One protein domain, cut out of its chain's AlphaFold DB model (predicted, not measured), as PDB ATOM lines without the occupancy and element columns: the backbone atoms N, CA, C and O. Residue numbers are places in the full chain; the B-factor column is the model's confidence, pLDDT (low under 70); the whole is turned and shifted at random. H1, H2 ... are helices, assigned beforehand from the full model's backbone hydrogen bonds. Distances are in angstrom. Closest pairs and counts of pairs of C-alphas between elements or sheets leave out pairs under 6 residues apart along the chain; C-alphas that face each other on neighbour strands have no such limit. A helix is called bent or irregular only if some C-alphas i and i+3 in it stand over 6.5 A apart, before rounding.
ATOM      1  N   ILE A   2      10.027  33.896  13.601       72.31
ATOM      2  CA  ILE A   2       9.865  34.007  15.066       72.31
ATOM      3  C   ILE A   2       8.613  34.809  15.475       72.31
ATOM      4  O   ILE A   2       7.859  34.359  16.333       72.31
ATOM      5  N   ASP A   3       8.320  35.936  14.820       75.50
ATOM      6  CA  ASP A   3       7.140  36.755  15.161       75.50
ATOM      7  C   ASP A   3       5.807  36.077  14.815       75.50
ATOM      8  O   ASP A   3       4.810  36.252  15.515       75.50
ATOM      9  N   TYR A   4       5.799  35.238  13.775       77.25
ATOM     10  CA  TYR A   4       4.634  34.434  13.406       77.25
ATOM     11  C   TYR A   4       4.346  33.344  14.442       77.25
ATOM     12  O   TYR A   4       3.190  33.148  14.812       77.25
ATOM     13  N   LEU A   5       5.394  32.683  14.945       81.62
ATOM     14  CA  LEU A   5       5.282  31.677  16.006       81.62
ATOM     15  C   LEU A   5       4.811  32.301  17.321       81.62
ATOM     16  O   LEU A   5       3.893  31.776  17.945       81.62
ATOM     17  N   LYS A   6       5.362  33.462  17.700       85.38
ATOM     18  CA  LYS A   6       4.888  34.228  18.863       85.38
ATOM     19  C   LYS A   6       3.410  34.592  18.725       85.38
ATOM     20  O   LYS A   6       2.637  34.353  19.643       85.38
ATOM     21  N   GLY A   7       2.996  35.107  17.565       85.19
ATOM     22  CA  GLY A   7       1.599  35.461  17.312       85.19
ATOM     23  C   GLY A   7       0.642  34.267  17.387       85.19
ATOM     24  O   GLY A   7      -0.452  34.405  17.931       85.19
ATOM     25  N   ALA A   8       1.046  33.105  16.867       87.06
ATOM     26  CA  ALA A   8       0.262  31.873  16.946       87.06
ATOM     27  C   ALA A   8       0.158  31.340  18.383       87.06
ATOM     28  O   ALA A   8      -0.928  30.967  18.814       87.06
ATOM     29  N   PHE A   9       1.257  31.359  19.140       89.94
ATOM     30  CA  PHE A   9       1.258  30.942  20.542       89.94
ATOM     31  C   PHE A   9       0.353  31.833  21.400       89.94
ATOM     32  O   PHE A   9      -0.509  31.327  22.116       89.94
ATOM     33  N   THR A  10       0.482  33.158  21.273       89.25
ATOM     34  CA  THR A  10      -0.391  34.106  21.979       89.25
ATOM     35  C   THR A  10      -1.854  33.891  21.606       89.25
ATOM     36  O   THR A  10      -2.713  33.912  22.481       89.25
ATOM     37  N   TYR A  11      -2.148  33.646  20.326       92.00
ATOM     38  CA  TYR A  11      -3.503  33.323  19.885       92.00
ATOM     39  C   TYR A  11      -4.037  32.064  20.573       92.00
ATOM     40  O   TYR A  11      -5.101  32.128  21.175       92.00
ATOM     41  N   LEU A  12      -3.292  30.956  20.555       93.06
ATOM     42  CA  LEU A  12      -3.720  29.703  21.184       93.06
ATOM     43  C   LEU A  12      -3.930  29.842  22.694       93.06
ATOM     44  O   LEU A  12      -4.893  29.295  23.221       93.06
ATOM     45  N   LEU A  13      -3.083  30.611  23.381       93.44
ATOM     46  CA  LEU A  13      -3.238  30.871  24.812       93.44
ATOM     47  C   LEU A  13      -4.508  31.680  25.108       93.44
ATOM     48  O   LEU A  13      -5.261  31.338  26.016       93.44
ATOM     49  N   VAL A  14      -4.791  32.716  24.316       92.31
ATOM     50  CA  VAL A  14      -6.042  33.484  24.444       92.31
ATOM     51  C   VAL A  14      -7.251  32.608  24.109       92.31
ATOM     52  O   VAL A  14      -8.268  32.684  24.793       92.31
ATOM     53  N   MET A  15      -7.144  31.745  23.099       93.44
ATOM     54  CA  MET A  15      -8.210  30.818  22.720       93.44
ATOM     55  C   MET A  15      -8.510  29.797  23.807       93.44
ATOM     56  O   MET A  15      -9.676  29.553  24.097       93.44
ATOM     57  N   PHE A  16      -7.473  29.246  24.436       93.31
ATOM     58  CA  PHE A  16      -7.617  28.374  25.593       93.31
ATOM     59  C   PHE A  16      -8.445  29.068  26.680       93.31
ATOM     60  O   PHE A  16      -9.470  28.537  27.096       93.31
ATOM     61  N   LEU A  17      -8.076  30.301  27.045       93.31
ATOM     62  CA  LEU A  17      -8.806  31.079  28.048       93.31
ATOM     63  C   LEU A  17     -10.262  31.342  27.644       93.31
ATOM     64  O   LEU A  17     -11.147  31.206  28.481       93.31
ATOM     65  N   ILE A  18     -10.530  31.684  26.379       93.19
ATOM     66  CA  ILE A  18     -11.896  31.931  25.887       93.19
ATOM     67  C   ILE A  18     -12.749  30.663  25.951       93.19
ATOM     68  O   ILE A  18     -13.888  30.726  26.402       93.19
ATOM     69  N   VAL A  19     -12.222  29.517  25.516       92.00
ATOM     70  CA  VAL A  19     -12.964  28.246  25.513       92.00
ATOM     71  C   VAL A  19     -13.236  27.778  26.939       92.00
ATOM     72  O   VAL A  19     -14.356  27.366  27.247       92.00
ATOM     73  N   THR A  20     -12.252  27.891  27.833       91.56
ATOM     74  CA  THR A  20     -12.433  27.576  29.255       91.56
ATOM     75  C   THR A  20     -13.449  28.516  29.901       91.56
ATOM     76  O   THR A  20     -14.358  28.046  30.579       91.56
ATOM     77  N   LEU A  21     -13.361  29.823  29.630       93.44
ATOM     78  CA  LEU A  21     -14.306  30.814  30.145       93.44
ATOM     79  C   LEU A  21     -15.726  30.566  29.631       93.44
ATOM     80  O   LEU A  21     -16.660  30.586  30.422       93.44
ATOM     81  N   TYR A  22     -15.901  30.299  28.332       93.44
ATOM     82  CA  TYR A  22     -17.205  29.936  27.775       93.44
ATOM     83  C   TYR A  22     -17.758  28.695  28.470       93.44
ATOM     84  O   TYR A  22     -18.919  28.670  28.866       93.44
ATOM     85  N   THR A  23     -16.927  27.664  28.631       91.38
ATOM     86  CA  THR A  23     -17.355  26.402  29.236       91.38
ATOM     87  C   THR A  23     -17.827  26.619  30.670       91.38
ATOM     88  O   THR A  23     -18.877  26.096  31.037       91.38
ATOM     89  N   GLU A  24     -17.137  27.456  31.440       92.19
ATOM     90  CA  GLU A  24     -17.559  27.812  32.794       92.19
ATOM     91  C   GLU A  24     -18.849  28.645  32.805       92.19
ATOM     92  O   GLU A  24     -19.814  28.293  33.480       92.19
ATOM     93  N   LEU A  25     -18.918  29.702  31.989       94.06
ATOM     94  CA  LEU A  25     -20.101  30.561  31.896       94.06
ATOM     95  C   LEU A  25     -21.335  29.811  31.388       94.06
ATOM     96  O   LEU A  25     -22.453  30.141  31.774       94.06
ATOM     97  N   SER A  26     -21.152  28.774  30.571       93.38
ATOM     98  CA  SER A  26     -22.271  28.011  30.020       93.38
ATOM     99  C   SER A  26     -23.141  27.324  31.066       93.38
ATOM    100  O   SER A  26     -24.292  27.014  30.775       93.38
ATOM    101  N   HIS A  27     -22.652  27.178  32.302       91.69
ATOM    102  CA  HIS A  27     -23.453  26.679  33.417       91.69
ATOM    103  C   HIS A  27     -24.692  27.546  33.716       91.69
ATOM    104  O   HIS A  27     -25.681  27.038  34.234       91.69
ATOM    105  N   TYR A  28     -24.680  28.836  33.352       92.56
ATOM    106  CA  TYR A  28     -25.815  29.738  33.584       92.56
ATOM    107  C   TYR A  28     -27.018  29.486  32.667       92.56
ATOM    108  O   TYR A  28     -28.135  29.839  33.037       92.56
ATOM    109  N   TRP A  29     -26.812  28.914  31.478       91.94
ATOM    110  CA  TRP A  29     -27.891  28.673  30.507       91.94
ATOM    111  C   TRP A  29     -28.034  27.211  30.095       91.94
ATOM    112  O   TRP A  29     -29.010  26.863  29.436       91.94
ATOM    113  N   SER A  30     -27.079  26.354  30.451       91.75
ATOM    114  CA  SER A  30     -27.083  24.956  30.057       91.75
ATOM    115  C   SER A  30     -26.614  24.062  31.190       91.75
ATOM    116  O   SER A  30     -25.561  24.283  31.796       91.75
ATOM    117  N   THR A  31     -27.371  22.993  31.448       90.56
ATOM    118  CA  THR A  31     -27.013  22.043  32.497       90.56
ATOM    119  C   THR A  31     -25.698  21.350  32.195       90.56
ATOM    120  O   THR A  31     -25.012  21.053  33.153       90.56
ATOM    121  N   ILE A  32     -25.284  21.179  30.929       91.06
ATOM    122  CA  ILE A  32     -24.002  20.557  30.523       91.06
ATOM    123  C   ILE A  32     -22.773  21.477  30.659       91.06
ATOM    124  O   ILE A  32     -21.668  21.070  30.303       91.06
ATOM    125  N   GLY A  33     -22.946  22.709  31.147       88.75
ATOM    126  CA  GLY A  33     -21.846  23.643  31.388       88.75
ATOM    127  C   GLY A  33     -20.994  23.322  32.623       88.75
ATOM    128  O   GLY A  33     -21.357  22.486  33.456       88.75
ATOM    129  N   GLY A  34     -19.870  24.034  32.745       85.69
ATOM    130  CA  GLY A  34     -18.881  23.909  33.820       85.69
ATOM    131  C   GLY A  34     -17.607  23.177  33.389       85.69
ATOM    132  O   GLY A  34     -17.644  22.262  32.563       85.69
ATOM    133  N   VAL A  35     -16.462  23.577  33.944       77.06
ATOM    134  CA  VAL A  35     -15.168  22.944  33.647       77.06
ATOM    135  C   VAL A  35     -14.913  21.754  34.583       77.06
ATOM    136  O   VAL A  35     -14.834  21.905  35.800       77.06
ATOM    137  N   ARG A  36     -14.717  20.555  34.020       79.19
ATOM    138  CA  ARG A  36     -14.185  19.370  34.718       79.19
ATOM    139  C   ARG A  36     -12.815  18.960  34.179       79.19
ATOM    140  O   ARG A  36     -12.462  19.272  33.045       79.19
ATOM    141  N   GLY A  37     -12.041  18.249  35.002       67.31
ATOM    142  CA  GLY A  37     -10.630  17.940  34.731       67.31
ATOM    143  C   GLY A  37     -10.365  17.151  33.442       67.31
ATOM    144  O   GLY A  37      -9.345  17.379  32.794       67.31
ATOM    145  N   ASP A  38     -11.285  16.279  33.024       78.81
ATOM    146  CA  ASP A  38     -11.094  15.442  31.832       78.81
ATOM    147  C   ASP A  38     -11.299  16.198  30.503       78.81
ATOM    148  O   ASP A  38     -10.745  15.792  29.478       78.81
ATOM    149  N   LEU A  39     -11.939  17.378  30.522       80.06
ATOM    150  CA  LEU A  39     -12.071  18.260  29.350       80.06
ATOM    151  C   LEU A  39     -10.711  18.656  28.762       80.06
ATOM    152  O   LEU A  39     -10.558  18.809  27.548       80.06
ATOM    153  N   VAL A  40      -9.703  18.824  29.623       79.00
ATOM    154  CA  VAL A  40      -8.361  19.274  29.226       79.00
ATOM    155  C   VAL A  40      -7.623  18.197  28.425       79.00
ATOM    156  O   VAL A  40      -6.749  18.523  27.624       79.00
ATOM    157  N   LYS A  41      -7.978  16.917  28.598       83.06
ATOM    158  CA  LYS A  41      -7.269  15.797  27.960       83.06
ATOM    159  C   LYS A  41      -7.569  15.677  26.471       83.06
ATOM    160  O   LYS A  41      -6.676  15.323  25.708       83.06
ATOM    161  N   PHE A  42      -8.809  15.946  26.056       84.75
ATOM    162  CA  PHE A  42      -9.227  15.721  24.669       84.75
ATOM    163  C   PHE A  42      -9.991  16.891  24.049       84.75
ATOM    164  O   PHE A  42      -9.604  17.359  22.979       84.75
ATOM    165  N   GLU A  43     -11.032  17.397  24.717       90.62
ATOM    166  CA  GLU A  43     -11.884  18.459  24.172       90.62
ATOM    167  C   GLU A  43     -11.075  19.723  23.860       90.62
ATOM    168  O   GLU A  43     -11.107  20.218  22.735       90.62
ATOM    169  N   ILE A  44     -10.299  20.218  24.829       91.12
ATOM    170  CA  ILE A  44      -9.511  21.443  24.649       91.12
ATOM    171  C   ILE A  44      -8.462  21.293  23.532       91.12
ATOM    172  O   ILE A  44      -8.440  22.154  22.650       91.12
ATOM    173  N   PRO A  45      -7.617  20.241  23.497       90.12
ATOM    174  CA  PRO A  45      -6.696  20.024  22.383       90.12
ATOM    175  C   PRO A  45      -7.388  19.978  21.017       90.12
ATOM    176  O   PRO A  45      -6.912  20.611  20.071       90.12
ATOM    177  N   LEU A  46      -8.530  19.289  20.914       89.56
ATOM    178  CA  LEU A  46      -9.320  19.227  19.684       89.56
ATOM    179  C   LEU A  46      -9.826  20.620  19.277       89.56
ATOM    180  O   LEU A  46      -9.678  21.019  18.121       89.56
ATOM    181  N   VAL A  47     -10.384  21.384  20.215       92.62
ATOM    182  CA  VAL A  47     -10.885  22.737  19.950       92.62
ATOM    183  C   VAL A  47      -9.758  23.681  19.534       92.62
ATOM    184  O   VAL A  47      -9.898  24.412  18.553       92.62
ATOM    185  N   LEU A  48      -8.619  23.653  20.228       92.75
ATOM    186  CA  LEU A  48      -7.457  24.476  19.888       92.75
ATOM    187  C   LEU A  48      -6.920  24.153  18.493       92.75
ATOM    188  O   LEU A  48      -6.529  25.063  17.761       92.75
ATOM    189  N   LEU A  49      -6.946  22.881  18.097       89.88
ATOM    190  CA  LEU A  49      -6.563  22.453  16.757       89.88
ATOM    191  C   LEU A  49      -7.520  22.991  15.685       89.88
ATOM    192  O   LEU A  49      -7.062  23.524  14.673       89.88
ATOM    193  N   LEU A  50      -8.833  22.926  15.922       89.12
ATOM    194  CA  LEU A  50      -9.838  23.524  15.035       89.12
ATOM    195  C   LEU A  50      -9.632  25.041  14.905       89.12
ATOM    196  O   LEU A  50      -9.604  25.577  13.797       89.12
ATOM    197  N   LEU A  51      -9.402  25.731  16.023       92.19
ATOM    198  CA  LEU A  51      -9.123  27.168  16.050       92.19
ATOM    199  C   LEU A  51      -7.816  27.526  15.336       92.19
ATOM    200  O   LEU A  51      -7.729  28.591  14.719       92.19
ATOM    201  N   PHE A  52      -6.806  26.657  15.396       90.00
ATOM    202  CA  PHE A  52      -5.544  26.837  14.687       90.00
ATOM    203  C   PHE A  52      -5.710  26.711  13.169       90.00
ATOM    204  O   PHE A  52      -5.138  27.507  12.425       90.00
ATOM    205  N   ILE A  53      -6.541  25.775  12.697       88.06
ATOM    206  CA  ILE A  53      -6.839  25.605  11.263       88.06
ATOM    207  C   ILE A  53      -7.427  26.893  10.667       88.06
ATOM    208  O   ILE A  53      -7.068  27.278   9.549       88.06
ATOM    209  N   PHE A  54      -8.274  27.595  11.424       88.19
ATOM    210  CA  PHE A  54      -8.881  28.859  11.001       88.19
ATOM    211  C   PHE A  54      -8.018  30.100  11.273       88.19
ATOM    212  O   PHE A  54      -8.396  31.202  10.874       88.19
ATOM    213  N   TYR A  55      -6.844  29.961  11.890       90.12
ATOM    214  CA  TYR A  55      -5.957  31.090  12.149       90.12
ATOM    215  C   TYR A  55      -5.111  31.443  10.917       90.12
ATOM    216  O   TYR A  55      -4.345  30.634  10.388       90.12
ATOM    217  N   PHE A  56      -5.221  32.695  10.466       88.44
ATOM    218  CA  PHE A  56      -4.447  33.232   9.346       88.44
ATOM    219  C   PHE A  56      -3.582  34.404   9.819       88.44
ATOM    220  O   PHE A  56      -4.051  35.546   9.864       88.44
ATOM    221  N   PRO A  57      -2.294  34.178  10.138       85.69
ATOM    222  CA  PRO A  57      -1.453  35.222  10.713       85.69
ATOM    223  C   PRO A  57      -1.204  36.402   9.763       85.69
ATOM    224  O   PRO A  57      -0.875  37.498  10.209       85.69
ATOM    225  N   THR A  58      -1.375  36.194   8.457       84.00
ATOM    226  CA  THR A  58      -1.132  37.203   7.419       84.00
ATOM    227  C   THR A  58      -2.276  38.189   7.223       84.00
ATOM    228  O   THR A  58      -2.145  39.113   6.428       84.00
ATOM    229  N   ILE A  59      -3.401  38.014   7.920       88.75
ATOM    230  CA  ILE A  59      -4.485  38.995   7.898       88.75
ATOM    231  C   ILE A  59      -4.039  40.237   8.687       88.75
ATOM    232  O   ILE A  59      -3.705  40.157   9.871       88.75
ATOM    233  N   ASN A  60      -4.050  41.400   8.031       86.69
ATOM    234  CA  ASN A  60      -3.637  42.670   8.643       86.69
ATOM    235  C   ASN A  60      -4.648  43.179   9.680       86.69
ATOM    236  O   ASN A  60      -4.267  43.741  10.707       86.69
ATOM    237  N   ASN A  61      -5.945  42.977   9.426       90.12
ATOM    238  CA  ASN A  61      -6.996  43.388  10.350       90.12
ATOM    239  C   ASN A  61      -6.993  42.476  11.587       90.12
ATOM    240  O   ASN A  61      -7.342  41.301  11.496       90.12
ATOM    241  N   ARG A  62      -6.627  43.037  12.746       88.81
ATOM    242  CA  ARG A  62      -6.528  42.305  14.019       88.81
ATOM    243  C   ARG A  62      -7.858  41.686  14.452       88.81
ATOM    244  O   ARG A  62      -7.848  40.569  14.955       88.81
ATOM    245  N   ILE A  63      -8.981  42.371  14.227       89.00
ATOM    246  CA  ILE A  63     -10.313  41.876  14.604       89.00
ATOM    247  C   ILE A  63     -10.630  40.624  13.791       89.00
ATOM    248  O   ILE A  63     -10.903  39.574  14.360       89.00
ATOM    249  N   ILE A  64     -10.506  40.700  12.465       91.12
ATOM    250  CA  ILE A  64     -10.764  39.549  11.588       91.12
ATOM    251  C   ILE A  64      -9.782  38.415  11.903       91.12
ATOM    252  O   ILE A  64     -10.185  37.266  12.012       91.12
ATOM    253  N   ARG A  65      -8.498  38.728  12.105       90.12
ATOM    254  CA  ARG A  65      -7.463  37.725  12.373       90.12
ATOM    255  C   ARG A  65      -7.707  36.921  13.651       90.12
ATOM    256  O   ARG A  65      -7.420  35.730  13.655       90.12
ATOM    257  N   TYR A  66      -8.154  37.570  14.726       90.88
ATOM    258  CA  TYR A  66      -8.250  36.934  16.041       90.88
ATOM    259  C   TYR A  66      -9.669  36.536  16.442       90.88
ATOM    260  O   TYR A  66      -9.805  35.552  17.153       90.88
ATOM    261  N   LEU A  67     -10.708  37.259  16.009       91.50
ATOM    262  CA  LEU A  67     -12.089  37.017  16.443       91.50
ATOM    263  C   LEU A  67     -12.827  36.037  15.523       91.50
ATOM    264  O   LEU A  67     -13.508  35.137  16.000       91.50
ATOM    265  N   PHE A  68     -12.686  36.183  14.203       94.06
ATOM    266  CA  PHE A  68     -13.459  35.383  13.246       94.06
ATOM    267  C   PHE A  68     -13.167  33.878  13.307       94.06
ATOM    268  O   PHE A  68     -14.110  33.117  13.113       94.06
ATOM    269  N   PRO A  69     -11.937  33.411  13.606       93.06
ATOM    270  CA  PRO A  69     -11.685  31.979  13.773       93.06
ATOM    271  C   PRO A  69     -12.459  31.352  14.941       93.06
ATOM    272  O   PRO A  69     -12.750  30.160  14.922       93.06
ATOM    273  N   VAL A  70     -12.798  32.161  15.948       94.06
ATOM    274  CA  VAL A  70     -13.426  31.730  17.206       94.06
ATOM    275  C   VAL A  70     -14.930  31.583  17.062       94.06
ATOM    276  O   VAL A  70     -15.525  30.684  17.654       94.06
ATOM    277  N   VAL A  71     -15.541  32.458  16.258       94.38
ATOM    278  CA  VAL A  71     -16.998  32.525  16.095       94.38
ATOM    279  C   VAL A  71     -17.591  31.168  15.684       94.38
ATOM    280  O   VAL A  71     -18.480  30.713  16.397       94.38
ATOM    281  N   PRO A  72     -17.096  30.456  14.647       94.31
ATOM    282  CA  PRO A  72     -17.638  29.150  14.272       94.31
ATOM    283  C   PRO A  72     -17.633  28.131  15.414       94.31
ATOM    284  O   PRO A  72     -18.609  27.416  15.615       94.31
ATOM    285  N   VAL A  73     -16.550  28.084  16.191       93.94
ATOM    286  CA  VAL A  73     -16.392  27.127  17.292       93.94
ATOM    287  C   VAL A  73     -17.354  27.442  18.436       93.94
ATOM    288  O   VAL A  73     -18.028  26.539  18.928       93.94
ATOM    289  N   LEU A  74     -17.469  28.714  18.830       94.62
ATOM    290  CA  LEU A  74     -18.406  29.129  19.878       94.62
ATOM    291  C   LEU A  74     -19.863  28.939  19.451       94.62
ATOM    292  O   LEU A  74     -20.681  28.511  20.258       94.62
ATOM    293  N   VAL A  75     -20.187  29.200  18.183       95.88
ATOM    294  CA  VAL A  75     -21.530  28.956  17.637       95.88
ATOM    295  C   VAL A  75     -21.854  27.466  17.635       95.88
ATOM    296  O   VAL A  75     -22.983  27.099  17.949       95.88
ATOM    297  N   LEU A  76     -20.886  26.590  17.349       95.00
ATOM    298  CA  LEU A  76     -21.078  25.144  17.462       95.00
ATOM    299  C   LEU A  76     -21.294  24.705  18.918       95.00
ATOM    300  O   LEU A  76     -22.190  23.907  19.176       95.00
ATOM    301  N   TYR A  77     -20.540  25.256  19.872       94.62
ATOM    302  CA  TYR A  77     -20.762  25.008  21.302       94.62
ATOM    303  C   TYR A  77     -22.163  25.439  21.744       94.62
ATOM    304  O   TYR A  77     -22.883  24.659  22.367       94.62
ATOM    305  N   LEU A  78     -22.570  26.649  21.358       95.31
ATOM    306  CA  LEU A  78     -23.900  27.179  21.635       95.31
ATOM    307  C   LEU A  78     -24.991  26.330  20.975       95.31
ATOM    308  O   LEU A  78     -26.015  26.066  21.593       95.31
ATOM    309  N   SER A  79     -24.765  25.862  19.748       94.69
ATOM    310  CA  SER A  79     -25.695  24.967  19.049       94.69
ATOM    311  C   SER A  79     -25.905  23.666  19.821       94.69
ATOM    312  O   SER A  79     -27.042  23.218  19.943       94.69
ATOM    313  N   VAL A  80     -24.840  23.083  20.385       94.81
ATOM    314  CA  VAL A  80     -24.946  21.890  21.241       94.81
ATOM    315  C   VAL A  80     -25.716  22.202  22.526       94.81
ATOM    316  O   VAL A  80     -26.573  21.411  22.908       94.81
ATOM    317  N   ASP A  81     -25.463  23.350  23.161       95.00
ATOM    318  CA  ASP A  81     -26.178  23.771  24.374       95.00
ATOM    319  C   ASP A  81     -27.679  23.958  24.116       95.00
ATOM    320  O   ASP A  81     -28.503  23.433  24.861       95.00
ATOM    321  N   ILE A  82     -28.034  24.659  23.036       93.62
ATOM    322  CA  ILE A  82     -29.425  24.866  22.614       93.62
ATOM    323  C   ILE A  82     -30.084  23.518  22.314       93.62
ATOM    324  O   ILE A  82     -31.168  23.236  22.821       93.62
ATOM    325  N   PHE A  83     -29.426  22.666  21.525       93.75
ATOM    326  CA  PHE A  83     -29.946  21.348  21.164       93.75
ATOM    327  C   PHE A  83     -30.206  20.484  22.402       93.75
ATOM    328  O   PHE A  83     -31.275  19.886  22.531       93.75
ATOM    329  N   TYR A  84     -29.253  20.458  23.336       93.69
ATOM    330  CA  TYR A  84     -29.396  19.733  24.591       93.69
ATOM    331  C   TYR A  84     -30.536  20.303  25.441       93.69
ATOM    332  O   TYR A  84     -31.324  19.535  25.986       93.69
ATOM    333  N   GLY A  85     -30.670  21.629  25.515       92.62
ATOM    334  CA  GLY A  85     -31.767  22.285  26.229       92.62
ATOM    335  C   GLY A  85     -33.152  21.913  25.690       92.62
ATOM    336  O   GLY A  85     -34.083  21.762  26.476       92.62
ATOM    337  N   PHE A  86     -33.288  21.710  24.375       89.88
ATOM    338  CA  PHE A  86     -34.554  21.298  23.757       89.88
ATOM    339  C   PHE A  86     -34.837  19.795  23.863       89.88
ATOM    340  O   PHE A  86     -35.985  19.417  24.083       89.88
ATOM    341  N   LEU A  87     -33.830  18.934  23.668       90.06
ATOM    342  CA  LEU A  87     -34.043  17.485  23.513       90.06
ATOM    343  C   LEU A  87     -33.532  16.630  24.680       90.06
ATOM    344  O   LEU A  87     -33.722  15.416  24.663       90.06
ATOM    345  N   GLY A  88     -32.847  17.218  25.662       89.94
ATOM    346  CA  GLY A  88     -32.291  16.499  26.814       89.94
ATOM    347  C   GLY A  88     -31.203  15.477  26.459       89.94
ATOM    348  O   GLY A  88     -30.916  14.580  27.250       89.94
ATOM    349  N   ARG A  89     -30.613  15.570  25.261       91.00
ATOM    350  CA  ARG A  89     -29.583  14.647  24.762       91.00
ATOM    351  C   ARG A  89     -28.564  15.350  23.874       91.00
ATOM    352  O   ARG A  89     -28.846  16.399  23.300       91.00
ATOM    353  N   SER A  90     -27.395  14.735  23.708       91.56
ATOM    354  CA  SER A  90     -26.394  15.194  22.741       91.56
ATOM    355  C   SER A  90     -26.928  15.094  21.302       91.56
ATOM    356  O   SER A  90     -27.614  14.111  20.978       91.56
ATOM    357  N   PRO A  91     -26.568  16.042  20.415       93.19
ATOM    358  CA  PRO A  91     -26.777  15.877  18.984       93.19
ATOM    359  C   PRO A  91     -25.990  14.679  18.448       93.19
ATOM    360  O   PRO A  91     -24.958  14.288  19.008       93.19
ATOM    361  N   ARG A  92     -26.496  14.099  17.361       92.19
ATOM    362  CA  ARG A  92     -25.944  12.945  16.647       92.19
ATOM    363  C   ARG A  92     -25.900  13.216  15.140       92.19
ATOM    364  O   ARG A  92     -26.666  14.041  14.645       92.19
ATOM    365  N   PRO A  93     -25.035  12.525  14.379       90.25
ATOM    366  CA  PRO A  93     -24.988  12.658  12.924       90.25
ATOM    367  C   PRO A  93     -26.329  12.417  12.210       90.25
ATOM    368  O   PRO A  93     -26.611  13.083  11.216       90.25
ATOM    369  N   SER A  94     -27.175  11.510  12.708       90.25
ATOM    370  CA  SER A  94     -28.511  11.270  12.138       90.25
ATOM    371  C   SER A  94     -29.467  12.456  12.277       90.25
ATOM    372  O   SER A  94     -30.336  12.634  11.426       90.25
ATOM    373  N   ASP A  95     -29.277  13.328  13.273       91.50
ATOM    374  CA  ASP A  95     -30.148  14.488  13.493       91.50
ATOM    375  C   ASP A  95     -30.108  15.474  12.317       91.50
ATOM    376  O   ASP A  95     -31.101  16.143  12.030       91.50
ATOM    377  N   PHE A  96     -29.001  15.510  11.566       89.88
ATOM    378  CA  PHE A  96     -28.878  16.339  10.366       89.88
ATOM    379  C   PHE A  96     -29.829  15.912   9.242       89.88
ATOM    380  O   PHE A  96     -30.223  16.747   8.430       89.88
ATOM    381  N   GLN A  97     -30.234  14.639   9.202       89.25
ATOM    382  CA  GLN A  97     -31.201  14.142   8.215       89.25
ATOM    383  C   GLN A  97     -32.612  14.677   8.490       89.25
ATOM    384  O   GLN A  97     -33.413  14.817   7.568       89.25
ATOM    385  N   ASN A  98     -32.885  15.047   9.744       88.56
ATOM    386  CA  ASN A  98     -34.186  15.525  10.197       88.56
ATOM    387  C   ASN A  98     -34.296  17.058  10.203       88.56
ATOM    388  O   ASN A  98     -35.348  17.584  10.554       88.56
ATOM    389  N   ILE A  99     -33.256  17.798   9.790       88.50
ATOM    390  CA  ILE A  99     -33.280  19.274   9.774       88.50
ATOM    391  C   ILE A  99     -34.440  19.806   8.928       88.50
ATOM    392  O   ILE A  99     -35.087  20.775   9.316       88.50
ATOM    393  N   ASN A 100     -34.753  19.144   7.812       85.06
ATOM    394  CA  ASN A 100     -35.859  19.559   6.951       85.06
ATOM    395  C   ASN A 100     -37.225  19.420   7.639       85.06
ATOM    396  O   ASN A 100     -38.126  20.184   7.332       85.06
ATOM    397  N   MET A 101     -37.377  18.505   8.602       89.50
ATOM    398  CA  MET A 101     -38.629  18.331   9.348       89.50
ATOM    399  C   MET A 101     -38.850  19.441  10.385       89.50
ATOM    400  O   MET A 101     -39.959  19.617  10.887       89.50
ATOM    401  N   VAL A 102     -37.817  20.229  10.710       89.00
ATOM    402  CA  VAL A 102     -37.939  21.340  11.666       89.00
ATOM    403  C   VAL A 102     -38.868  22.429  11.127       89.00
ATOM    404  O   VAL A 102     -39.576  23.052  11.919       89.00
ATOM    405  N   SER A 103     -38.926  22.638   9.804       88.44
ATOM    406  CA  SER A 103     -39.837  23.625   9.209       88.44
ATOM    407  C   SER A 103     -41.306  23.283   9.424       88.44
ATOM    408  O   SER A 103     -42.113  24.197   9.571       88.44
ATOM    409  N   ASP A 104     -41.632  21.992   9.483       90.50
ATOM    410  CA  ASP A 104     -43.002  21.516   9.687       90.50
ATOM    411  C   ASP A 104     -43.455  21.748  11.134       90.50
ATOM    412  O   ASP A 104     -44.640  21.938  11.401       90.50
ATOM    413  N   PHE A 105     -42.502  21.773  12.071       88.00
ATOM    414  CA  PHE A 105     -42.759  22.001  13.489       88.00
ATOM    415  C   PHE A 105     -42.722  23.486  13.877       88.00
ATOM    416  O   PHE A 105     -43.603  23.968  14.590       88.00
ATOM    417  N   SER A 106     -41.692  24.230  13.457       92.06
ATOM    418  CA  SER A 106     -41.522  25.637  13.826       92.06
ATOM    419  C   SER A 106     -40.658  26.415  12.839       92.06
ATOM    420  O   SER A 106     -39.441  26.241  12.740       92.06
ATOM    421  N   VAL A 107     -41.282  27.407  12.202       92.25
ATOM    422  CA  VAL A 107     -40.598  28.380  11.340       92.25
ATOM    423  C   VAL A 107     -39.529  29.167  12.115       92.25
ATOM    424  O   VAL A 107     -38.461  29.456  11.580       92.25
ATOM    425  N   GLY A 108     -39.774  29.477  13.395       93.75
ATOM    426  CA  GLY A 108     -38.814  30.193  14.242       93.75
ATOM    427  C   GLY A 108     -37.524  29.403  14.478       93.75
ATOM    428  O   GLY A 108     -36.433  29.964  14.384       93.75
ATOM    429  N   LEU A 109     -37.634  28.090  14.708       91.38
ATOM    430  CA  LEU A 109     -36.466  27.212  14.837       91.38
ATOM    431  C   LEU A 109     -35.706  27.089  13.515       91.38
ATOM    432  O   LEU A 109     -34.477  27.087  13.517       91.38
ATOM    433  N   MET A 110     -36.414  27.064  12.385       92.75
ATOM    434  CA  MET A 110     -35.770  27.062  11.073       92.75
ATOM    435  C   MET A 110     -34.941  28.336  10.848       92.75
ATOM    436  O   MET A 110     -33.784  28.262  10.432       92.75
ATOM    437  N   PHE A 111     -35.484  29.510  11.192       94.44
ATOM    438  CA  PHE A 111     -34.726  30.765  11.147       94.44
ATOM    439  C   PHE A 111     -33.516  30.751  12.082       94.44
ATOM    440  O   PHE A 111     -32.452  31.234  11.694       94.44
ATOM    441  N   LEU A 112     -33.646  30.172  13.279       93.81
ATOM    442  CA  LEU A 112     -32.524  30.009  14.202       93.81
ATOM    443  C   LEU A 112     -31.414  29.144  13.586       93.81
ATOM    444  O   LEU A 112     -30.252  29.539  13.634       93.81
ATOM    445  N   ILE A 113     -31.752  28.013  12.958       93.19
ATOM    446  CA  ILE A 113     -30.779  27.144  12.276       93.19
ATOM    447  C   ILE A 113     -30.068  27.907  11.154       93.19
ATOM    448  O   ILE A 113     -28.837  27.885  11.084       93.19
ATOM    449  N   PHE A 114     -30.809  28.629  10.307       94.50
ATOM    450  CA  PHE A 114     -30.209  29.445   9.249       94.50
ATOM    451  C   PHE A 114     -29.301  30.543   9.805       94.50
ATOM    452  O   PHE A 114     -28.220  30.776   9.265       94.50
ATOM    453  N   PHE A 115     -29.708  31.195  10.893       96.19
ATOM    454  CA  PHE A 115     -28.914  32.224  11.550       96.19
ATOM    455  C   PHE A 115     -27.613  31.657  12.137       96.19
ATOM    456  O   PHE A 115     -26.542  32.212  11.892       96.19
ATOM    457  N   LEU A 116     -27.671  30.518  12.835       95.62
ATOM    458  CA  LEU A 116     -26.484  29.827  13.351       95.62
ATOM    459  C   LEU A 116     -25.562  29.377  12.206       95.62
ATOM    460  O   LEU A 116     -24.352  29.595  12.262       95.62
ATOM    461  N   GLY A 117     -26.129  28.835  11.124       95.38
ATOM    462  CA  GLY A 117     -25.386  28.481   9.913       95.38
ATOM    463  C   GLY A 117     -24.702  29.690   9.270       95.38
ATOM    464  O   GLY A 117     -23.528  29.620   8.906       95.38
ATOM    465  N   PHE A 118     -25.387  30.833   9.198       96.62
ATOM    466  CA  PHE A 118     -24.807  32.086   8.717       96.62
ATOM    467  C   PHE A 118     -23.645  32.556   9.603       96.62
ATOM    468  O   PHE A 118     -22.588  32.909   9.076       96.62
ATOM    469  N   LEU A 119     -23.794  32.502  10.931       96.81
ATOM    470  CA  LEU A 119     -22.733  32.862  11.876       96.81
ATOM    471  C   LEU A 119     -21.502  31.950  11.781       96.81
ATOM    472  O   LEU A 119     -20.409  32.383  12.131       96.81
ATOM    473  N   ILE A 120     -21.643  30.720  11.282       95.25
ATOM    474  CA  ILE A 120     -20.513  29.831  10.984       95.25
ATOM    475  C   ILE A 120     -19.901  30.179   9.621       95.25
ATOM    476  O   ILE A 120     -18.691  30.390   9.511       95.25
ATOM    477  N   CYS A 121     -20.722  30.259   8.573       95.69
ATOM    478  CA  CYS A 121     -20.250  30.409   7.198       95.69
ATOM    479  C   CYS A 121     -19.635  31.787   6.926       95.69
ATOM    480  O   CYS A 121     -18.585  31.874   6.286       95.69
ATOM    481  N   PHE A 122     -20.249  32.868   7.413       96.00
ATOM    482  CA  PHE A 122     -19.806  34.231   7.116       96.00
ATOM    483  C   PHE A 122     -18.373  34.520   7.606       96.00
ATOM    484  O   PHE A 122     -17.557  34.961   6.787       96.00
ATOM    485  N   PRO A 123     -17.990  34.230   8.870       94.88
ATOM    486  CA  PRO A 123     -16.617  34.425   9.329       94.88
ATOM    487  C   PRO A 123     -15.604  33.588   8.551       94.88
ATOM    488  O   PRO A 123     -14.538  34.094   8.203       94.88
ATOM    489  N   VAL A 124     -15.942  32.336   8.226       92.44
ATOM    490  CA  VAL A 124     -15.064  31.435   7.465       92.44
ATOM    491  C   VAL A 124     -14.808  31.984   6.061       92.44
ATOM    492  O   VAL A 124     -13.652  32.110   5.652       92.44
ATOM    493  N   VAL A 125     -15.859  32.391   5.343       93.00
ATOM    494  CA  VAL A 125     -15.736  33.003   4.010       93.00
ATOM    495  C   VAL A 125     -14.901  34.284   4.074       93.00
ATOM    496  O   VAL A 125     -13.998  34.474   3.260       93.00
ATOM    497  N   MET A 126     -15.137  35.135   5.074       93.06
ATOM    498  CA  MET A 126     -14.387  36.379   5.258       93.06
ATOM    499  C   MET A 126     -12.906  36.152   5.581       93.06
ATOM    500  O   MET A 126     -12.055  36.896   5.083       93.06
ATOM    501  N   LEU A 127     -12.582  35.127   6.377       91.81
ATOM    502  CA  LEU A 127     -11.203  34.728   6.658       91.81
ATOM    503  C   LEU A 127     -10.483  34.326   5.375       91.81
ATOM    504  O   LEU A 127      -9.407  34.853   5.095       91.81
ATOM    505  N   PHE A 128     -11.092  33.455   4.570       89.56
ATOM    506  CA  PHE A 128     -10.510  33.027   3.302       89.56
ATOM    507  C   PHE A 128     -10.378  34.186   2.309       89.56
ATOM    508  O   PHE A 128      -9.310  34.370   1.725       89.56
ATOM    509  N   TYR A 129     -11.408  35.023   2.177       90.75
ATOM    510  CA  TYR A 129     -11.371  36.202   1.314       90.75
ATOM    511  C   TYR A 129     -10.210  37.140   1.684       90.75
ATOM    512  O   TYR A 129      -9.398  37.502   0.830       90.75
ATOM    513  N   LYS A 130     -10.062  37.485   2.971       91.06
ATOM    514  CA  LYS A 130      -8.983  38.372   3.436       91.06
ATOM    515  C   LYS A 130      -7.604  37.726   3.426       91.06
ATOM    516  O   LYS A 130      -6.625  38.429   3.187       91.06
ATOM    517  N   ALA A 131      -7.507  36.424   3.673       86.56
ATOM    518  CA  ALA A 131      -6.236  35.710   3.624       86.56
ATOM    519  C   ALA A 131      -5.654  35.649   2.201       86.56
ATOM    520  O   ALA A 131      -4.431  35.610   2.048       86.56
ATOM    521  N   TYR A 132      -6.515  35.662   1.177       86.62
ATOM    522  CA  TYR A 132      -6.122  35.406  -0.210       86.62
ATOM    523  C   TYR A 132      -6.187  36.611  -1.150       86.62
ATOM    524  O   TYR A 132      -5.660  36.520  -2.252       86.62
ATOM    525  N   GLN A 133      -6.723  37.754  -0.709       85.50
ATOM    526  CA  GLN A 133      -6.841  38.971  -1.525       85.50
ATOM    527  C   GLN A 133      -5.514  39.419  -2.177       85.50
ATOM    528  O   GLN A 133      -5.528  39.931  -3.290       85.50
ATOM    529  N   ASN A 134      -4.378  39.189  -1.506       76.38
ATOM    530  CA  ASN A 134      -3.053  39.657  -1.936       76.38
ATOM    531  C   ASN A 134      -2.030  38.514  -2.096       76.38
ATOM    532  O   ASN A 134      -0.829  38.739  -1.942       76.38
ATOM    533  N   ARG A 135      -2.483  37.273  -2.323       82.31
ATOM    534  CA  ARG A 135      -1.593  36.107  -2.453       82.31
ATOM    535  C   ARG A 135      -1.583  35.539  -3.861       82.31
ATOM    536  O   ARG A 135      -2.578  35.591  -4.575       82.31
ATOM    537  N   SER A 136      -0.447  34.952  -4.237       84.88
ATOM    538  CA  SER A 136      -0.354  34.210  -5.488       84.88
ATOM    539  C   SER A 136      -1.219  32.948  -5.419       84.88
ATOM    540  O   SER A 136      -1.366  32.340  -4.357       84.88
ATOM    541  N   PHE A 137      -1.757  32.505  -6.557       81.69
ATOM    542  CA  PHE A 137      -2.579  31.291  -6.631       81.69
ATOM    543  C   PHE A 137      -1.863  30.043  -6.075       81.69
ATOM    544  O   PHE A 137      -2.485  29.195  -5.437       81.69
ATOM    545  N   LYS A 138      -0.533  29.964  -6.230       85.50
ATOM    546  CA  LYS A 138       0.291  28.875  -5.677       85.50
ATOM    547  C   LYS A 138       0.279  28.865  -4.145       85.50
ATOM    548  O   LYS A 138       0.111  27.807  -3.547       85.50
ATOM    549  N   ASP A 139       0.387  30.032  -3.508       84.06
ATOM    550  CA  ASP A 139       0.350  30.140  -2.044       84.06
ATOM    551  C   ASP A 139      -1.018  29.759  -1.474       84.06
ATOM    552  O   ASP A 139      -1.100  29.214  -0.371       84.06
ATOM    553  N   ILE A 140      -2.091  30.039  -2.222       83.44
ATOM    554  CA  ILE A 140      -3.453  29.619  -1.879       83.44
ATOM    555  C   ILE A 140      -3.531  28.091  -1.887       83.44
ATOM    556  O   ILE A 140      -3.954  27.500  -0.895       83.44
ATOM    557  N   ILE A 141      -3.063  27.450  -2.963       85.56
ATOM    558  CA  ILE A 141      -3.064  25.987  -3.093       85.56
ATOM    559  C   ILE A 141      -2.279  25.333  -1.953       85.56
ATOM    560  O   ILE A 141      -2.820  24.457  -1.280       85.56
ATOM    561  N   TYR A 142      -1.051  25.777  -1.672       87.31
ATOM    562  CA  TYR A 142      -0.251  25.204  -0.581       87.31
ATOM    563  C   TYR A 142      -0.912  25.391   0.791       87.31
ATOM    564  O   TYR A 142      -0.915  24.476   1.613       87.31
ATOM    565  N   SER A 143      -1.516  26.556   1.026       84.69
ATOM    566  CA  SER A 143      -2.243  26.881   2.256       84.69
ATOM    567  C   SER A 143      -3.470  25.984   2.468       84.69
ATOM    568  O   SER A 143      -3.727  25.540   3.593       84.69
ATOM    569  N   VAL A 144      -4.227  25.706   1.405       85.12
ATOM    570  CA  VAL A 144      -5.386  24.805   1.445       85.12
ATOM    571  C   VAL A 144      -4.932  23.357   1.613       85.12
ATOM    572  O   VAL A 144      -5.420  22.685   2.517       85.12
ATOM    573  N   LEU A 145      -3.957  22.898   0.823       89.19
ATOM    574  CA  LEU A 145      -3.413  21.538   0.909       89.19
ATOM    575  C   LEU A 145      -2.897  21.217   2.311       89.19
ATOM    576  O   LEU A 145      -3.234  20.169   2.852       89.19
ATOM    577  N   PHE A 146      -2.141  22.124   2.934       88.31
ATOM    578  CA  PHE A 146      -1.637  21.917   4.292       88.31
ATOM    579  C   PHE A 146      -2.767  21.745   5.318       88.31
ATOM    580  O   PHE A 146      -2.684  20.889   6.199       88.31
ATOM    581  N   ARG A 147      -3.850  22.523   5.198       87.88
ATOM    582  CA  ARG A 147      -5.018  22.403   6.088       87.88
ATOM    583  C   ARG A 147      -5.787  21.115   5.850       87.88
ATOM    584  O   ARG A 147      -6.141  20.457   6.820       87.88
ATOM    585  N   VAL A 148      -6.001  20.741   4.589       89.50
ATOM    586  CA  VAL A 148      -6.636  19.466   4.232       89.50
ATOM    587  C   VAL A 148      -5.817  18.308   4.792       89.50
ATOM    588  O   VAL A 148      -6.374  17.483   5.498       89.50
ATOM    589  N   LEU A 149      -4.496  18.300   4.593       90.81
ATOM    590  CA  LEU A 149      -3.603  17.284   5.157       90.81
ATOM    591  C   LEU A 149      -3.649  17.252   6.689       90.81
ATOM    592  O   LEU A 149      -3.689  16.170   7.266       90.81
ATOM    593  N   SER A 150      -3.693  18.414   7.345       87.25
ATOM    594  CA  SER A 150      -3.812  18.498   8.807       87.25
ATOM    595  C   SER A 150      -5.126  17.885   9.297       87.25
ATOM    596  O   SER A 150      -5.119  17.067  10.211       87.25
ATOM    597  N   VAL A 151      -6.252  18.222   8.661       88.19
ATOM    598  CA  VAL A 151      -7.566  17.645   8.985       88.19
ATOM    599  C   VAL A 151      -7.589  16.146   8.689       88.19
ATOM    600  O   VAL A 151      -8.050  15.372   9.521       88.19
ATOM    601  N   SER A 152      -7.054  15.709   7.548       88.69
ATOM    602  CA  SER A 152      -6.965  14.293   7.184       88.69
ATOM    603  C   SER A 152      -6.121  13.492   8.172       88.69
ATOM    604  O   SER A 152      -6.512  12.384   8.519       88.69
ATOM    605  N   LEU A 153      -5.009  14.045   8.664       88.44
ATOM    606  CA  LEU A 153      -4.180  13.403   9.686       88.44
ATOM    607  C   LEU A 153      -4.955  13.228  10.997       88.44
ATOM    608  O   LEU A 153      -4.912  12.160  11.601       88.44
ATOM    609  N   VAL A 154      -5.702  14.250  11.413       86.44
ATOM    610  CA  VAL A 154      -6.551  14.190  12.613       86.44
ATOM    611  C   VAL A 154      -7.648  13.146  12.454       86.44
ATOM    612  O   VAL A 154      -7.851  12.328  13.345       86.44
ATOM    613  N   LEU A 155      -8.321  13.128  11.302       85.69
ATOM    614  CA  LEU A 155      -9.334  12.124  10.994       85.69
ATOM    615  C   LEU A 155      -8.739  10.714  10.957       85.69
ATOM    616  O   LEU A 155      -9.358   9.790  11.469       85.69
ATOM    617  N   PHE A 156      -7.537  10.547  10.405       86.94
ATOM    618  CA  PHE A 156      -6.833   9.268  10.398       86.94
ATOM    619  C   PHE A 156      -6.551   8.774  11.820       86.94
ATOM    620  O   PHE A 156      -6.841   7.622  12.127       86.94
ATOM    621  N   VAL A 157      -6.072   9.655  12.708       85.44
ATOM    622  CA  VAL A 157      -5.906   9.332  14.133       85.44
ATOM    623  C   VAL A 157      -7.252   8.975  14.763       85.44
ATOM    624  O   VAL A 157      -7.337   7.998  15.488       85.44
ATOM    625  N   PHE A 158      -8.332   9.696  14.463       81.12
ATOM    626  CA  PHE A 158      -9.648   9.386  15.036       81.12
ATOM    627  C   PHE A 158     -10.246   8.058  14.578       81.12
ATOM    628  O   PHE A 158     -11.119   7.518  15.263       81.12
ATOM    629  N   LEU A 159      -9.800   7.556  13.431       80.75
ATOM    630  CA  LEU A 159     -10.229   6.288  12.856       80.75
ATOM    631  C   LEU A 159      -9.306   5.117  13.223       80.75
ATOM    632  O   LEU A 159      -9.629   3.991  12.855       80.75
ATOM    633  N   SER A 160      -8.185   5.349  13.913       83.50
ATOM    634  CA  SER A 160      -7.259   4.277  14.280       83.50
ATOM    635  C   SER A 160      -7.746   3.475  15.491       83.50
ATOM    636  O   SER A 160      -8.347   4.019  16.422       83.50
ATOM    637  N   ASP A 161      -7.405   2.185  15.523       80.44
ATOM    638  CA  ASP A 161      -7.720   1.296  16.651       80.44
ATOM    639  C   ASP A 161      -7.070   1.781  17.955       80.44
ATOM    640  O   ASP A 161      -7.690   1.776  19.013       80.44
ATOM    641  N   THR A 162      -5.861   2.345  17.871       82.12
ATOM    642  CA  THR A 162      -5.171   2.948  19.024       82.12
ATOM    643  C   THR A 162      -5.955   4.095  19.656       82.12
ATOM    644  O   THR A 162      -5.944   4.269  20.875       82.12
ATOM    645  N   PHE A 163      -6.652   4.893  18.845       82.00
ATOM    646  CA  PHE A 163      -7.511   5.947  19.360       82.00
ATOM    647  C   PHE A 163      -8.826   5.389  19.907       82.00
ATOM    648  O   PHE A 163      -9.377   5.956  20.852       82.00
ATOM    649  N   ALA A 164      -9.322   4.276  19.361       78.94
ATOM    650  CA  ALA A 164     -10.453   3.559  19.939       78.94
ATOM    651  C   ALA A 164     -10.123   3.036  21.350       78.94
ATOM    652  O   ALA A 164     -10.907   3.271  22.269       78.94
ATOM    653  N   ASP A 165      -8.937   2.456  21.553       81.62
ATOM    654  CA  ASP A 165      -8.459   1.994  22.866       81.62
ATOM    655  C   ASP A 165      -8.246   3.157  23.851       81.62
ATOM    656  O   ASP A 165      -8.659   3.101  25.016       81.62
ATOM    657  N   TYR A 166      -7.653   4.261  23.380       83.56
ATOM    658  CA  TYR A 166      -7.534   5.489  24.173       83.56
ATOM    659  C   TYR A 166      -8.910   6.004  24.603       83.56
ATOM    660  O   TYR A 166      -9.109   6.369  25.761       83.56
ATOM    661  N   ARG A 167      -9.886   6.006  23.691       81.06
ATOM    662  CA  ARG A 167     -11.248   6.450  23.987       81.06
ATOM    663  C   ARG A 167     -11.925   5.527  24.994       81.06
ATOM    664  O   ARG A 167     -12.536   6.031  25.925       81.06
ATOM    665  N   ALA A 168     -11.787   4.212  24.851       79.56
ATOM    666  CA  ALA A 168     -12.366   3.245  25.783       79.56
ATOM    667  C   ALA A 168     -11.817   3.394  27.213       79.56
ATOM    668  O   ALA A 168     -12.549   3.180  28.173       79.56
ATOM    669  N   SER A 169     -10.548   3.788  27.358       81.50
ATOM    670  CA  SER A 169      -9.894   3.977  28.661       81.50
ATOM    671  C   SER A 169     -10.032   5.388  29.244       81.50
ATOM    672  O   SER A 169      -9.980   5.549  30.462       81.50
ATOM    673  N   SER A 170     -10.193   6.412  28.401       82.50
ATOM    674  CA  SER A 170     -10.161   7.820  28.825       82.50
ATOM    675  C   SER A 170     -11.525   8.504  28.826       82.50
ATOM    676  O   SER A 170     -11.672   9.535  29.481       82.50
ATOM    677  N   TYR A 171     -12.506   7.980  28.087       85.81
ATOM    678  CA  TYR A 171     -13.834   8.580  27.998       85.81
ATOM    679  C   TYR A 171     -14.696   8.160  29.194       85.81
ATOM    680  O   TYR A 171     -15.022   6.983  29.355       85.81
ATOM    681  N   GLN A 172     -15.104   9.125  30.015       87.31
ATOM    682  CA  GLN A 172     -15.958   8.886  31.180       87.31
ATOM    683  C   GLN A 172     -17.418   8.737  30.748       87.31
ATOM    684  O   GLN A 172     -18.159   9.715  30.631       87.31
ATOM    685  N   TYR A 173     -17.836   7.511  30.449       87.94
ATOM    686  CA  TYR A 173     -19.209   7.230  30.052       87.94
ATOM    687  C   TYR A 173     -20.091   6.957  31.273       87.94
ATOM    688  O   TYR A 173     -19.817   6.054  32.060       87.94
ATOM    689  N   THR A 174     -21.176   7.721  31.415       86.00
ATOM    690  CA  THR A 174     -22.233   7.447  32.398       86.00
ATOM    691  C   THR A 174     -23.503   7.017  31.667       86.00
ATOM    692  O   THR A 174     -24.154   7.840  31.024       86.00
ATOM    693  N   GLU A 175     -23.878   5.744  31.801       80.31
ATOM    694  CA  GLU A 175     -25.023   5.133  31.104       80.31
ATOM    695  C   GLU A 175     -26.347   5.863  31.343       80.31
ATOM    696  O   GLU A 175     -27.093   6.130  30.405       80.31
ATOM    697  N   TRP A 176     -26.614   6.246  32.590       77.44
ATOM    698  CA  TRP A 176     -27.865   6.891  32.994       77.44
ATOM    699  C   TRP A 176     -27.847   8.425  32.866       77.44
ATOM    700  O   TRP A 176     -28.825   9.080  33.217       77.44
ATOM    701  N   SER A 177     -26.742   9.038  32.418       85.31
ATOM    702  CA  SER A 177     -26.635  10.501  32.329       85.31
ATOM    703  C   SER A 177     -25.713  10.958  31.199       85.31
ATOM    704  O   SER A 177     -24.483  11.028  31.336       85.31
ATOM    705  N   GLN A 178     -26.325  11.371  30.083       89.94
ATOM    706  CA  GLN A 178     -25.596  12.074  29.024       89.94
ATOM    707  C   GLN A 178     -25.062  13.420  29.517       89.94
ATOM    708  O   GLN A 178     -23.965  13.805  29.132       89.94
ATOM    709  N   GLU A 179     -25.778  14.095  30.422       91.19
ATOM    710  CA  GLU A 179     -25.322  15.349  31.026       91.19
ATOM    711  C   GLU A 179     -23.940  15.202  31.666       91.19
ATOM    712  O   GLU A 179     -23.021  15.974  31.384       91.19
ATOM    713  N   LYS A 180     -23.786  14.179  32.516       89.81
ATOM    714  CA  LYS A 180     -22.531  13.904  33.213       89.81
ATOM    715  C   LYS A 180     -21.430  13.525  32.226       89.81
ATOM    716  O   LYS A 180     -20.328  14.059  32.328       89.81
ATOM    717  N   SER A 181     -21.761  12.694  31.236       90.81
ATOM    718  CA  SER A 181     -20.832  12.311  30.169       90.81
ATOM    719  C   SER A 181     -20.323  13.540  29.397       90.81
ATOM    720  O   SER A 181     -19.123  13.665  29.163       90.81
ATOM    721  N   ILE A 182     -21.194  14.497  29.063       92.00
ATOM    722  CA  ILE A 182     -20.803  15.717  28.341       92.00
ATOM    723  C   ILE A 182     -19.971  16.652  29.222       92.00
ATOM    724  O   ILE A 182     -18.971  17.192  28.751       92.00
ATOM    725  N   LYS A 183     -20.325  16.811  30.501       90.81
ATOM    726  CA  LYS A 183     -19.541  17.616  31.453       90.81
ATOM    727  C   LYS A 183     -18.116  17.112  31.628       90.81
ATOM    728  O   LYS A 183     -17.200  17.907  31.806       90.81
ATOM    729  N   GLU A 184     -17.940  15.795  31.651       89.81
ATOM    730  CA  GLU A 184     -16.639  15.171  31.886       89.81
ATOM    731  C   GLU A 184     -15.781  15.171  30.621       89.81
ATOM    732  O   GLU A 184     -14.596  15.485  30.694       89.81
ATOM    733  N   ASN A 185     -16.376  14.904  29.456       90.25
ATOM    734  CA  ASN A 185     -15.614  14.672  28.227       90.25
ATOM    735  C   ASN A 185     -15.620  15.841  27.242       90.25
ATOM    736  O   ASN A 185     -14.715  15.926  26.416       90.25
ATOM    737  N   GLY A 186     -16.617  16.723  27.303       92.12
ATOM    738  CA  GLY A 186     -16.786  17.850  26.391       92.12
ATOM    739  C   GLY A 186     -17.827  17.610  25.301       92.12
ATOM    740  O   GLY A 186     -18.291  16.488  25.072       92.12
ATOM    741  N   ARG A 187     -18.219  18.695  24.630       92.75
ATOM    742  CA  ARG A 187     -19.318  18.720  23.654       92.75
ATOM    743  C   ARG A 187     -18.945  17.985  22.371       92.75
ATOM    744  O   ARG A 187     -19.693  17.112  21.933       92.75
ATOM    745  N   PHE A 188     -17.789  18.293  21.785       91.88
ATOM    746  CA  PHE A 188     -17.344  17.634  20.556       91.88
ATOM    747  C   PHE A 188     -16.917  16.194  20.801       91.88
ATOM    748  O   PHE A 188     -17.271  15.321  20.009       91.88
ATOM    749  N   SER A 189     -16.232  15.924  21.911       90.31
ATOM    750  CA  SER A 189     -15.898  14.567  22.339       90.31
ATOM    751  C   SER A 189     -17.147  13.689  22.432       90.31
ATOM    752  O   SER A 189     -17.200  12.611  21.839       90.31
ATOM    753  N   SER A 190     -18.197  14.197  23.084       91.75
ATOM    754  CA  SER A 190     -19.468  13.481  23.225       91.75
ATOM    755  C   SER A 190     -20.183  13.294  21.891       91.75
ATOM    756  O   SER A 190     -20.655  12.196  21.603       91.75
ATOM    757  N   PHE A 191     -20.210  14.318  21.033       92.19
ATOM    758  CA  PHE A 191     -20.770  14.207  19.682       92.19
ATOM    759  C   PHE A 191     -20.079  13.096  18.869       92.19
ATOM    760  O   PHE A 191     -20.743  12.249  18.266       92.19
ATOM    761  N   ILE A 192     -18.743  13.049  18.903       88.75
ATOM    762  CA  ILE A 192     -17.937  12.027  18.219       88.75
ATOM    763  C   ILE A 192     -18.182  10.634  18.825       88.75
ATOM    764  O   ILE A 192     -18.275   9.645  18.092       88.75
ATOM    765  N   PHE A 193     -18.290  10.536  20.151       88.62
ATOM    766  CA  PHE A 193     -18.577   9.284  20.850       88.62
ATOM    767  C   PHE A 193     -19.958   8.727  20.486       88.62
ATOM    768  O   PHE A 193     -20.059   7.578  20.053       88.62
ATOM    769  N   TYR A 194     -21.014   9.537  20.586       89.44
ATOM    770  CA  TYR A 194     -22.370   9.088  20.276       89.44
ATOM    771  C   TYR A 194     -22.570   8.800  18.786       89.44
ATOM    772  O   TYR A 194     -23.275   7.849  18.458       89.44
ATOM    773  N   GLY A 195     -21.904   9.534  17.888       89.25
ATOM    774  CA  GLY A 195     -21.896   9.207  16.460       89.25
ATOM    775  C   GLY A 195     -21.230   7.860  16.154       89.25
ATOM    776  O   GLY A 195     -21.708   7.104  15.308       89.25
ATOM    777  N   TYR A 196     -20.157   7.511  16.872       86.69
ATOM    778  CA  TYR A 196     -19.539   6.186  16.761       86.69
ATOM    779  C   TYR A 196     -20.463   5.077  17.284       86.69
ATOM    780  O   TYR A 196     -20.650   4.070  16.598       86.69
ATOM    781  N   GLN A 197     -21.076   5.272  18.456       86.81
ATOM    782  CA  GLN A 197     -22.025   4.313  19.036       86.81
ATOM    783  C   GLN A 197     -23.229   4.081  18.119       86.81
ATOM    784  O   GLN A 197     -23.626   2.942  17.894       86.81
ATOM    785  N   GLU A 198     -23.768   5.147  17.529       88.38
ATOM    786  CA  GLU A 198     -24.842   5.062  16.541       88.38
ATOM    787  C   GLU A 198     -24.434   4.216  15.331       88.38
ATOM    788  O   GLU A 198     -25.148   3.284  14.963       88.38
ATOM    789  N   LYS A 199     -23.258   4.479  14.748       87.19
ATOM    790  CA  LYS A 199     -22.749   3.697  13.615       87.19
ATOM    791  C   LYS A 199     -22.564   2.223  13.979       87.19
ATOM    792  O   LYS A 199     -22.954   1.357  13.200       87.19
ATOM    793  N   LYS A 200     -21.994   1.937  15.153       87.00
ATOM    794  CA  LYS A 200     -21.808   0.570  15.656       87.00
ATOM    795  C   LYS A 200     -23.150  -0.149  15.795       87.00
ATOM    796  O   LYS A 200     -23.301  -1.254  15.280       87.00
ATOM    797  N   ASN A 201     -24.132   0.496  16.419       87.12
ATOM    798  CA  ASN A 201     -25.471  -0.063  16.595       87.12
ATOM    799  C   ASN A 201     -26.166  -0.292  15.248       87.12
ATOM    800  O   ASN A 201     -26.760  -1.344  15.040       87.12
ATOM    801  N   PHE A 202     -26.032   0.637  14.300       87.62
ATOM    802  CA  PHE A 202     -26.573   0.475  12.952       87.62
ATOM    803  C   PHE A 202     -25.938  -0.708  12.203       87.62
ATOM    804  O   PHE A 202     -26.631  -1.459  11.517       87.62
ATOM    805  N   SER A 203     -24.627  -0.917  12.348       87.25
ATOM    806  CA  SER A 203     -23.946  -2.090  11.789       87.25
ATOM    807  C   SER A 203     -24.450  -3.400  12.401       87.25
ATOM    808  O   SER A 203     -24.727  -4.329  11.646       87.25
ATOM    809  N   LEU A 204     -24.629  -3.451  13.727       86.75
ATOM    810  CA  LEU A 204     -25.206  -4.610  14.415       86.75
ATOM    811  C   LEU A 204     -26.634  -4.887  13.924       86.75
ATOM    812  O   LEU A 204     -26.944  -6.007  13.531       86.75
ATOM    813  N   LEU A 205     -27.486  -3.861  13.857       84.25
ATOM    814  CA  LEU A 205     -28.861  -3.990  13.365       84.25
ATOM    815  C   LEU A 205     -28.918  -4.527  11.931       84.25
ATOM    816  O   LEU A 205     -29.718  -5.411  11.642       84.25
ATOM    817  N   ASN A 206     -28.045  -4.050  11.040       85.62
ATOM    818  CA  ASN A 206     -27.971  -4.561   9.670       85.62
ATOM    819  C   ASN A 206     -27.505  -6.019   9.594       85.62
ATOM    820  O   ASN A 206     -27.877  -6.729   8.661       85.62
ATOM    821  N   GLU A 207     -26.675  -6.473  10.531       84.25
ATOM    822  CA  GLU A 207     -26.283  -7.878  10.620       84.25
ATOM    823  C   GLU A 207     -27.468  -8.754  11.046       84.25
ATOM    824  O   GLU A 207     -27.727  -9.785  10.421       84.25
ATOM    825  N   TYR A 208     -28.233  -8.316  12.050       74.88
ATOM    826  CA  TYR A 208     -29.441  -9.013  12.492       74.88
ATOM    827  C   TYR A 208     -30.546  -8.995  11.431       74.88
ATOM    828  O   TYR A 208     -31.142 -10.035  11.174       74.88
ATOM    829  N   GLY A 209     -30.768  -7.866  10.752       70.44
ATOM    830  CA  GLY A 209     -31.796  -7.727   9.714       70.44
ATOM    831  C   GLY A 209     -31.540  -8.555   8.449       70.44
ATOM    832  O   GLY A 209     -32.467  -8.823   7.691       70.44
ATOM    833  N   LYS A 210     -30.297  -8.999   8.211       71.06
ATOM    834  CA  LYS A 210     -29.967  -9.936   7.121       71.06
ATOM    835  C   LYS A 210     -30.322 -11.383   7.444       71.06
ATOM    836  O   LYS A 210     -30.414 -12.202   6.530       71.06
TER     837      LYS A 210
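Overview. This is residues 2 to 210 of the 292 residues of an uncharacterized protein of Thiothrix fructosivorans (UniProt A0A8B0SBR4). H7 and H8 open as a V from their tight turn; H5 runs beside H7, and the short H3, near the middle, packs on H1 and H5. H11 starts at one end of H3 and runs outward, residues 200 to 210 sticking out; H6 makes a corner with H7 at the far end of the V. The printed part has 209 residues with eleven named helices, H1 to H11 in chain order, and no named strand: class all helix, packing mostly crossed. It is compact, with a radius of gyration of the C-alphas of 18.8 A and spans of 56 by 44 by 40 A.

Arrangement. H1, residues 2 to 28, touches H3, residues 43 to 53, with residues 12 to 19 alone, at a steep tilt of 45 degrees, opposite ways; their closest C-alphas, Leu 12 and Leu 48, are 6.6 A apart. H5, residues 70 to 87, touches H3 with residues 70 to 73 alone; the closest C-alphas, Leu 51 and Val 70, are 6.4 A apart. H5 and H7, residues 107 to 132, touch through residues 71 to 79 and 116 to 124 alone, at a shallow tilt of 16 degrees, opposite ways; the closest C-alphas, Pro 72 and Ile 120, are 4.4 A apart. H4, residues 62 to 67, and H7 only just touch, with 3 pairs of C-alphas within 8 A. H6, residues 93 to 105, and H7 touch only at the corner, C-alphas 103 and 110 being closest at 5.6 A. H8, residues 137 to 158, is close but not clearly touching H3, with C-alphas 53 and 147 closest at 6.4 A. H11, residues 187 to 209, and H3 only just touch, only at their ends, with 3 pairs of C-alphas within 8 A, about perpendicular at 79 degrees. H10, residues 178 to 185, touches H2, residues 37 to 40; the closest C-alphas, Leu 39 and Asn 185, are 5.2 A apart. H9, residues 161 to 170, and H11 are near each other. Every O i to N i+4 pair is within hydrogen-bond range in H3, H4, H5, H8, H9, H10 and H11, against 21 of 23 in H1, 20 of 22 in H7 and 0 of 9 in H6, where 8 of 10 O i to N i+3 pairs are; H2 is too short for an i+4 pair.

Along the chain. H1 runs 40.4 A from C-alpha 2 at (9.865, 34.007, 15.066). H7 is 37.0 A long, H8 31.6 A, H5 25.8 A, and H11 32.4 A, ending with C-alpha 209 at (-31.796, -7.727, 9.714). H6 is irregular, C-alphas 97 and 100 being 7.3 A apart.

Size, cuts and confidence. The C-alphas farthest apart, of Asp 3 and Lys 210, are 60.2 A apart. The printed part has no cut and no long link. Mean pLDDT of the printed part is 88.6; residue 37 is under 70.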